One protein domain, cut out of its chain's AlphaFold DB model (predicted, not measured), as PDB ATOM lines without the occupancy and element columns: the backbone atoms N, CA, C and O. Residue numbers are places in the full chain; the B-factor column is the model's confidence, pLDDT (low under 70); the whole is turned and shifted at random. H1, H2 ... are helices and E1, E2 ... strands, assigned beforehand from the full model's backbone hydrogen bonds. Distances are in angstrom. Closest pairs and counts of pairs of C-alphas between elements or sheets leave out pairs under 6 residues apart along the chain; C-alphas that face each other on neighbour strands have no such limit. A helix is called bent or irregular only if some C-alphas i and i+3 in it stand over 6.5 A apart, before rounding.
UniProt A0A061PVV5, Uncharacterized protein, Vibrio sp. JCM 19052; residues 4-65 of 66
ATOM      1  N   VAL A   4      94.810  14.996  19.510       96.44
ATOM      2  CA  VAL A   4      94.767  14.233  20.766       96.44
ATOM      3  C   VAL A   4      94.569  15.187  21.935       96.44
ATOM      4  O   VAL A   4      95.294  16.174  22.046       96.44
ATOM      5  N   GLY A   5      93.636  14.867  22.836       96.00
ATOM      6  CA  GLY A   5      93.369  15.675  24.029       96.00
ATOM      7  C   GLY A   5      92.844  17.072  23.692       96.00
ATOM      8  O   GLY A   5      93.353  18.062  24.215       96.00
ATOM      9  N   PHE A   6      91.864  17.132  22.795       97.38
ATOM     10  CA  PHE A   6      91.292  18.361  22.260       97.38
ATOM     11  C   PHE A   6      90.262  18.961  23.221       97.38
ATOM     12  O   PHE A   6      89.412  18.245  23.747       97.38
ATOM     13  N   TYR A   7      90.315  20.274  23.423       97.62
ATOM     14  CA  TYR A   7      89.384  20.989  24.292       97.62
ATOM     15  C   TYR A   7      88.273  21.637  23.470       97.62
ATOM     16  O   TYR A   7      88.544  22.362  22.512       97.62
ATOM     17  N   ILE A   8      87.028  21.384  23.858       97.12
ATOM     18  CA  ILE A   8      85.848  22.046  23.308       97.12
ATOM     19  C   ILE A   8      85.485  23.189  24.244       97.12
ATOM     20  O   ILE A   8      85.378  22.987  25.453       97.12
ATOM     21  N   SER A   9      85.298  24.375  23.675       96.81
ATOM     22  CA  SER A   9      84.737  25.515  24.392       96.81
ATOM     23  C   SER A   9      83.231  25.601  24.183       96.81
ATOM     24  O   SER A   9      82.750  25.256  23.101       96.81
ATOM     25  N   ASP A  10      82.521  26.094  25.192       93.88
ATOM     26  CA  ASP A  10      81.104  26.417  25.094       93.88
ATOM     27  C   ASP A  10      80.856  27.731  24.327       93.88
ATOM     28  O   ASP A  10      81.776  28.420  23.867       93.88
ATOM     29  N   SER A  11      79.582  28.105  24.204       90.38
ATOM     30  CA  SER A  11      79.166  29.361  23.566       90.38
ATOM     31  C   SER A  11      79.661  30.648  24.252       90.38
ATOM     32  O   SER A  11      79.685  31.702  23.609       90.38
ATOM     33  N   PHE A  12      80.072  30.581  25.521       93.56
ATOM     34  CA  PHE A  12      80.640  31.697  26.281       93.56
ATOM     35  C   PHE A  12      82.174  31.743  26.191       93.56
ATOM     36  O   PHE A  12      82.781  32.749  26.564       93.56
ATOM     37  N   GLY A  13      82.793  30.706  25.617       91.38
ATOM     38  CA  GLY A  13      84.239  30.557  25.485       91.38
ATOM     39  C   GLY A  13      84.892  29.827  26.661       91.38
ATOM     40  O   GLY A  13      86.118  29.705  26.677       91.38
ATOM     41  N   ASP A  14      84.101  29.328  27.613       94.94
ATOM     42  CA  ASP A  14      84.579  28.530  28.737       94.94
ATOM     43  C   ASP A  14      84.846  27.085  28.301       94.94
ATOM     44  O   ASP A  14      84.376  26.627  27.261       94.94
ATOM     45  N   LEU A  15      85.657  26.353  29.068       95.81
ATOM     46  CA  LEU A  15      85.951  24.951  28.772       95.81
ATOM     47  C   LEU A  15      84.715  24.080  29.043       95.81
ATOM     48  O   LEU A  15      84.308  23.956  30.195       95.81
ATOM     49  N   ALA A  16      84.197  23.428  28.002       96.50
ATOM     50  CA  ALA A  16      83.049  22.528  28.089       96.50
ATOM     51  C   ALA A  16      83.472  21.069  28.294       96.50
ATOM     52  O   ALA A  16      83.029  20.421  29.231       96.50
ATOM     53  N   ALA A  17      84.348  20.555  27.427       97.38
ATOM     54  CA  ALA A  17      84.718  19.141  27.423       97.38
ATOM     55  C   ALA A  17      86.148  18.920  26.935       97.38
ATOM     56  O   ALA A  17      86.707  19.724  26.177       97.38
ATOM     57  N   LYS A  18      86.731  17.782  27.319       97.31
ATOM     58  CA  LYS A  18      87.996  17.292  26.769       97.31
ATOM     59  C   LYS A  18      87.785  15.974  26.031       97.31
ATOM     60  O   LYS A  18      87.375  14.979  26.611       97.31
ATOM     61  N   ILE A  19      88.157  15.955  24.756       97.62
ATOM     62  CA  ILE A  19      88.039  14.795  23.873       97.62
ATOM     63  C   ILE A  19      89.402  14.121  23.710       97.62
ATOM     64  O   ILE A  19      90.375  14.762  23.306       97.62
ATOM     65  N   GLU A  20      89.489  12.817  23.982       96.75
ATOM     66  CA  GLU A  20      90.731  12.054  23.826       96.75
ATOM     67  C   GLU A  20      91.251  12.054  22.385       96.75
ATOM     68  O   GLU A  20      92.455  12.215  22.177       96.75
ATOM     69  N   LEU A  21      90.361  11.910  21.397       96.25
ATOM     70  CA  LEU A  21      90.705  11.964  19.976       96.25
ATOM     71  C   LEU A  21      89.628  12.706  19.183       96.25
ATOM     72  O   LEU A  21      88.494  12.244  19.105       96.25
ATOM     73  N   ALA A  22      89.976  13.831  18.568       96.12
ATOM     74  CA  ALA A  22      89.029  14.715  17.897       96.12
ATOM     75  C   ALA A  22      89.368  14.937  16.425       96.12
ATOM     76  O   ALA A  22      90.530  15.022  16.048       96.12
ATOM     77  N   TRP A  23      88.337  15.146  15.611       95.56
ATOM     78  CA  TRP A  23      88.406  15.710  14.265       95.56
ATOM     79  C   TRP A  23      87.665  17.053  14.247       95.56
ATOM     80  O   TRP A  23      86.488  17.103  13.873       95.56
ATOM     81  N   PRO A  24      88.328  18.167  14.617       94.69
ATOM     82  CA  PRO A  24      87.631  19.428  14.883       94.69
ATOM     83  C   PRO A  24      86.881  20.005  13.687       94.69
ATOM     84  O   PRO A  24      85.781  20.530  13.836       94.69
ATOM     85  N   LYS A  25      87.414  19.821  12.472       92.94
ATOM     86  CA  LYS A  25      86.749  20.253  11.229       92.94
ATOM     87  C   LYS A  25      85.371  19.622  11.013       92.94
ATOM     88  O   LYS A  25      84.562  20.193  10.291       92.94
ATOM     89  N   HIS A  26      85.121  18.462  11.614       92.44
ATOM     90  CA  HIS A  26      83.874  17.710  11.475       92.44
ATOM     91  C   HIS A  26      83.065  17.660  12.768       92.44
ATOM     92  O   HIS A  26      82.033  16.997  12.792       92.44
ATOM     93  N   LYS A  27      83.532  18.328  13.833       95.38
ATOM     94  CA  LYS A  27      82.974  18.208  15.183       95.38
ATOM     95  C   LYS A  27      82.724  16.744  15.579       95.38
ATOM     96  O   LYS A  27      81.669  16.404  16.101       95.38
ATOM     97  N   PHE A  28      83.682  15.871  15.277       95.44
ATOM     98  CA  PHE A  28      83.617  14.447  15.600       95.44
ATOM     99  C   PHE A  28      84.686  14.096  16.632       95.44
ATOM    100  O   PHE A  28      85.785  14.650  16.580       95.44
ATOM    101  N   GLY A  29      84.397  13.166  17.537       95.75
ATOM    102  CA  GLY A  29      85.367  12.748  18.536       95.75
ATOM    103  C   GLY A  29      85.119  11.374  19.136       95.75
ATOM    104  O   GLY A  29      84.038  10.802  19.029       95.75
ATOM    105  N   ILE A  30      86.149  10.868  19.801       95.56
ATOM    106  CA  ILE A  30      86.071   9.718  20.688       95.56
ATOM    107  C   ILE A  30      86.426  10.211  22.079       95.56
ATOM    108  O   ILE A  30      87.506  10.785  22.259       95.56
ATOM    109  N   ALA A  31      85.530   9.970  23.034       97.12
ATOM    110  CA  ALA A  31      85.768  10.279  24.430       97.12
ATOM    111  C   ALA A  31      85.562   9.072  25.351       97.12
ATOM    112  O   ALA A  31      84.849   8.123  25.021       97.12
ATOM    113  N   ILE A  32      86.232   9.080  26.503       95.00
ATOM    114  CA  ILE A  32      86.117   8.014  27.514       95.00
ATOM    115  C   ILE A  32      85.067   8.369  28.574       95.00
ATOM    116  O   ILE A  32      84.332   7.501  29.045       95.00
ATOM    117  N   SER A  33      85.015   9.639  28.963       95.75
ATOM    118  CA  SER A  33      84.138  10.159  30.011       95.75
ATOM    119  C   SER A  33      82.731  10.413  29.472       95.75
ATOM    120  O   SER A  33      82.559  11.100  28.470       95.75
ATOM    121  N   ALA A  34      81.713   9.880  30.151       94.44
ATOM    122  CA  ALA A  34      80.316  10.085  29.763       94.44
ATOM    123  C   ALA A  34      79.891  11.560  29.864       94.44
ATOM    124  O   ALA A  34      79.142  12.026  29.011       94.44
ATOM    125  N   ASN A  35      80.417  12.292  30.852       96.62
ATOM    126  CA  ASN A  35      80.144  13.720  31.005       96.62
ATOM    127  C   ASN A  35      80.717  14.503  29.819       96.62
ATOM    128  O   ASN A  35      80.000  15.269  29.197       96.62
ATOM    129  N   ASP A  36      81.966  14.224  29.428       96.62
ATOM    130  CA  ASP A  36      82.590  14.895  28.281       96.62
ATOM    131  C   ASP A  36      81.855  14.592  26.963       96.62
ATOM    132  O   ASP A  36      81.804  15.442  26.078       96.62
ATOM    133  N   ILE A  37      81.257  13.401  26.820       96.81
ATOM    134  CA  ILE A  37      80.415  13.052  25.663       96.81
ATOM    135  C   ILE A  37      79.130  13.884  25.647       96.81
ATOM    136  O   ILE A  37      78.737  14.381  24.588       96.81
ATOM    137  N   GLU A  38      78.466  14.015  26.795       97.06
ATOM    138  CA  GLU A  38      77.234  14.794  26.936       97.06
ATOM    139  C   GLU A  38      77.500  16.287  26.714       97.06
ATOM    140  O   GLU A  38      76.850  16.910  25.873       97.06
ATOM    141  N   ASP A  39      78.517  16.837  27.375       97.12
ATOM    142  CA  ASP A  39      78.903  18.244  27.279       97.12
ATOM    143  C   ASP A  39      79.339  18.602  25.852       97.12
ATOM    144  O   ASP A  39      78.881  19.588  25.277       97.12
ATOM    145  N   ALA A  40      80.135  17.750  25.201       96.94
ATOM    146  CA  ALA A  40      80.485  17.949  23.798       96.94
ATOM    147  C   ALA A  40      79.269  17.849  22.863       96.94
ATOM    148  O   ALA A  40      79.166  18.616  21.899       96.94
ATOM    149  N   SER A  41      78.337  16.930  23.139       96.00
ATOM    150  CA  SER A  41      77.085  16.809  22.381       96.00
ATOM    151  C   SER A  41      76.226  18.068  22.500       96.00
ATOM    152  O   SER A  41      75.663  18.511  21.497       96.00
ATOM    153  N   ASN A  42      76.189  18.690  23.681       96.56
ATOM    154  CA  ASN A  42      75.513  19.970  23.904       96.56
ATOM    155  C   ASN A  42      76.137  21.106  23.069       96.56
ATOM    156  O   ASN A  42      75.412  21.960  22.559       96.56
ATOM    157  N   GLU A  43      77.444  21.041  22.795       96.62
ATOM    158  CA  GLU A  43      78.163  21.963  21.893       96.62
ATOM    159  C   GLU A  43      78.106  21.563  20.397       96.62
ATOM    160  O   GLU A  43      78.799  22.113  19.518       96.62
ATOM    161  N   GLY A  44      77.247  20.593  20.072       96.31
ATOM    162  CA  GLY A  44      76.968  20.139  18.712       96.31
ATOM    163  C   GLY A  44      78.053  19.243  18.123       96.31
ATOM    164  O   GLY A  44      78.209  19.205  16.899       96.31
ATOM    165  N   TRP A  45      78.824  18.564  18.970       96.94
ATOM    166  CA  TRP A  45      79.747  17.526  18.535       96.94
ATOM    167  C   TRP A  45      79.076  16.161  18.477       96.94
ATOM    168  O   TRP A  45      78.223  15.819  19.288       96.94
ATOM    169  N   HIS A  46      79.502  15.349  17.518       96.19
ATOM    170  CA  HIS A  46      79.222  13.926  17.513       96.19
ATOM    171  C   HIS A  46      80.381  13.197  18.194       96.19
ATOM    172  O   HIS A  46      81.446  13.021  17.597       96.19
ATOM    173  N   VAL A  47      80.187  12.799  19.448       96.06
ATOM    174  CA  VAL A  47      81.211  12.104  20.231       96.06
ATOM    175  C   VAL A  47      80.731  10.706  20.583       96.06
ATOM    176  O   VAL A  47      79.582  10.515  20.966       96.06
ATOM    177  N   LEU A  48      81.620   9.730  20.426       94.50
ATOM    178  CA  LEU A  48      81.360   8.327  20.730       94.50
ATOM    179  C   LEU A  48      82.305   7.824  21.810       94.50
ATOM    180  O   LEU A  48      83.430   8.304  21.952       94.50
ATOM    181  N   THR A  49      81.892   6.780  22.514       94.38
ATOM    182  CA  THR A  49      82.831   5.963  23.278       94.38
ATOM    183  C   THR A  49      83.734   5.163  22.340       94.38
ATOM    184  O   THR A  49      83.379   4.836  21.203       94.38
ATOM    185  N   ALA A  50      84.899   4.749  22.841       90.62
ATOM    186  CA  ALA A  50      85.763   3.825  22.106       90.62
ATOM    187  C   ALA A  50      85.044   2.504  21.757       90.62
ATOM    188  O   ALA A  50      85.258   1.950  20.681       90.62
ATOM    189  N   ASN A  51      84.163   2.017  22.638       89.31
ATOM    190  CA  ASN A  51      83.407   0.788  22.403       89.31
ATOM    191  C   ASN A  51      82.398   0.941  21.260       89.31
ATOM    192  O   ASN A  51      82.324   0.059  20.409       89.31
ATOM    193  N   GLU A  52      81.655   2.048  21.205       89.62
ATOM    194  CA  GLU A  52      80.708   2.325  20.113       89.62
ATOM    195  C   GLU A  52      81.428   2.480  18.774       89.62
ATOM    196  O   GLU A  52      81.001   1.909  17.770       89.62
ATOM    197  N   PHE A  53      82.565   3.182  18.773       86.81
ATOM    198  CA  PHE A  53      83.388   3.335  17.578       86.81
ATOM    199  C   PHE A  53      83.889   1.984  17.045       86.81
ATOM    200  O   PHE A  53      83.863   1.727  15.842       86.81
ATOM    201  N   LEU A  54      84.334   1.092  17.935       83.31
ATOM    202  CA  LEU A  54      84.827  -0.235  17.556       83.31
ATOM    203  C   LEU A  54      83.704  -1.191  17.138       83.31
ATOM    204  O   LEU A  54      83.905  -1.990  16.221       83.31
ATOM    205  N   ALA A  55      82.537  -1.108  17.781       82.88
ATOM    206  CA  ALA A  55      81.383  -1.948  17.477       82.88
ATOM    207  C   ALA A  55      80.883  -1.757  16.036       82.88
ATOM    208  O   ALA A  55      80.415  -2.719  15.428       82.88
ATOM    209  N   ASP A  56      81.042  -0.554  15.476       72.19
ATOM    210  CA  ASP A  56      80.608  -0.225  14.115       72.19
ATOM    211  C   ASP A  56      81.736   0.359  13.240       72.19
ATOM    212  O   ASP A  56      81.526   1.134  12.306       72.19
ATOM    213  N   TYR A  57      82.976  -0.055  13.510       65.38
ATOM    214  CA  TYR A  57      84.178   0.497  12.875       65.38
ATOM    215  C   TYR A  57      84.122   0.510  11.337       65.38
ATOM    216  O   TYR A  57      84.656   1.413  10.695       65.38
ATOM    217  N   ARG A  58      83.457  -0.472  10.708       65.62
ATOM    218  CA  ARG A  58      83.334  -0.532   9.239       65.62
ATOM    219  C   ARG A  58      82.464   0.588   8.659       65.62
ATOM    220  O   ARG A  58      82.759   1.019   7.547       65.62
ATOM    221  N   SER A  59      81.431   1.045   9.370       67.19
ATOM    222  CA  SER A  59      80.569   2.150   8.924       67.19
ATOM    223  C   SER A  59      81.192   3.516   9.252       67.19
ATOM    224  O   SER A  59      81.036   4.470   8.491       67.19
ATOM    225  N   GLN A  60      81.982   3.588  10.330       66.25
ATOM    226  CA  GLN A  60      82.562   4.832  10.846       66.25
ATOM    227  C   GLN A  60      83.990   5.123  10.359       66.25
ATOM    228  O   GLN A  60      84.476   6.247  10.499       66.25
ATOM    229  N   ALA A  61      84.659   4.161   9.709       66.94
ATOM    230  CA  ALA A  61      86.002   4.332   9.143       66.94
ATOM    231  C   ALA A  61      86.111   5.490   8.130       66.94
ATOM    232  O   ALA A  61      87.210   5.987   7.881       66.94
ATOM    233  N   GLY A  62      84.990   5.948   7.556       65.31
ATOM    234  CA  GLY A  62      84.946   7.147   6.715       65.31
ATOM    235  C   GLY A  62      85.426   8.413   7.436       65.31
ATOM    236  O   GLY A  62      86.074   9.249   6.807       65.31
ATOM    237  N   ASN A  63      85.204   8.513   8.750       65.12
ATOM    238  CA  ASN A  63      85.627   9.654   9.568       65.12
ATOM    239  C   ASN A  63      87.151   9.699   9.771       65.12
ATOM    240  O   ASN A  63      87.723  10.773   9.927       65.12
ATOM    241  N   LEU A  64      87.836   8.552   9.679       65.69
ATOM    242  CA  LEU A  64      89.291   8.458   9.862       65.69
ATOM    243  C   LEU A  64      90.102   9.060   8.707       65.69
ATOM    244  O   LEU A  64      91.303   9.274   8.848       65.69
ATOM    245  N   ARG A  65      89.477   9.291   7.544       65.12
ATOM    246  CA  ARG A  65      90.154   9.817   6.346       65.12
ATOM    247  C   ARG A  65      90.329  11.338   6.351       65.12
ATOM    248  O   ARG A  65      90.951  11.854   5.423       65.12
TER     249      ARG A  65
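Overview. This is residues 4 to 65 of the 66 residues of an uncharacterized protein of Vibrio sp. JCM 19052 (UniProt A0A061PVV5). A strongly twisted sheet of four strands reaches out at one end as the hairpin E1 and E2, with H1 packed on E2 and E4; H2 and H3 follow E4 to the other end, where residues 54 to 59 stand free. E2 bends by 97 degrees at residue 20, and its pairing is staggered: it pairs with E1 over its residues 15 to 21 and with E3 over its residues 21 to 23. The printed part has 62 residues, with E1 E2 E3 H1 E4 H2 H3 along the chain; the sheet's order is E1 E2 E3 E4, mixed, and the class is mixed, helices and strands. It is compact, with a radius of gyration of the C-alphas of 11.2 A, yet elongated, spanning 36 by 22 by 18 A.

Along the chain. E2, residues 15 to 23, is 17.4 A long, and E1, residues 4 to 9, is 15.5 A, from C-alpha 4 at (94.767, 14.233, 20.766). E3 is residues 28 to 30 and E4 residues 46 to 48. H1, residues 34 to 42, is 12.5 A long; H2 is residues 50 to 55. H3, residues 57 to 65, is 12.9 A and ends with C-alpha 65 at (90.154, 9.817, 6.346); it is irregular, with C-alphas 59 and 62 7.0 A apart.

Arrangement. E1, E2 and E3 form a meander, each strand the antiparallel neighbour of the one before: N 6 and O 19 are 2.8 A apart, N 23 and O 28 2.8 A, within hydrogen-bond range. E3 and E4 are parallel, with N 29 and O 46 at 3.0 A; E3, H1, E4 make a strand-helix-strand unit, two parallel neighbours with a helix between, its crossover right-handed. H1 is on the sheet; its closest C-alphas to E2 are those of Asp 36 and Ala 17, 4.8 A. H2 is on the sheet too, the C-alphas of Ala 50 and Ile 30 being its closest to E3, 6.1 A. H2 and H3 are close but not clearly touching, their closest C-alphas, Phe 53 and Gln 60, 6.9 A apart, at a steep tilt of 56 degrees, opposite ways. H3 is only just not on the sheet, with 4 pairs of C-alphas within 10 A. Every O i to N i+4 pair is within range in H1 and H2; in H3 1 of 5 is, beside 4 of 6 O i to N i+3 pairs.

Size, cuts and confidence. The C-alphas farthest apart, those of Phe 12 and Arg 58, are 36.6 A apart. The printed part has no cut, and its named elements are joined by tight links. Residues 57 to 65 have pLDDT under 70.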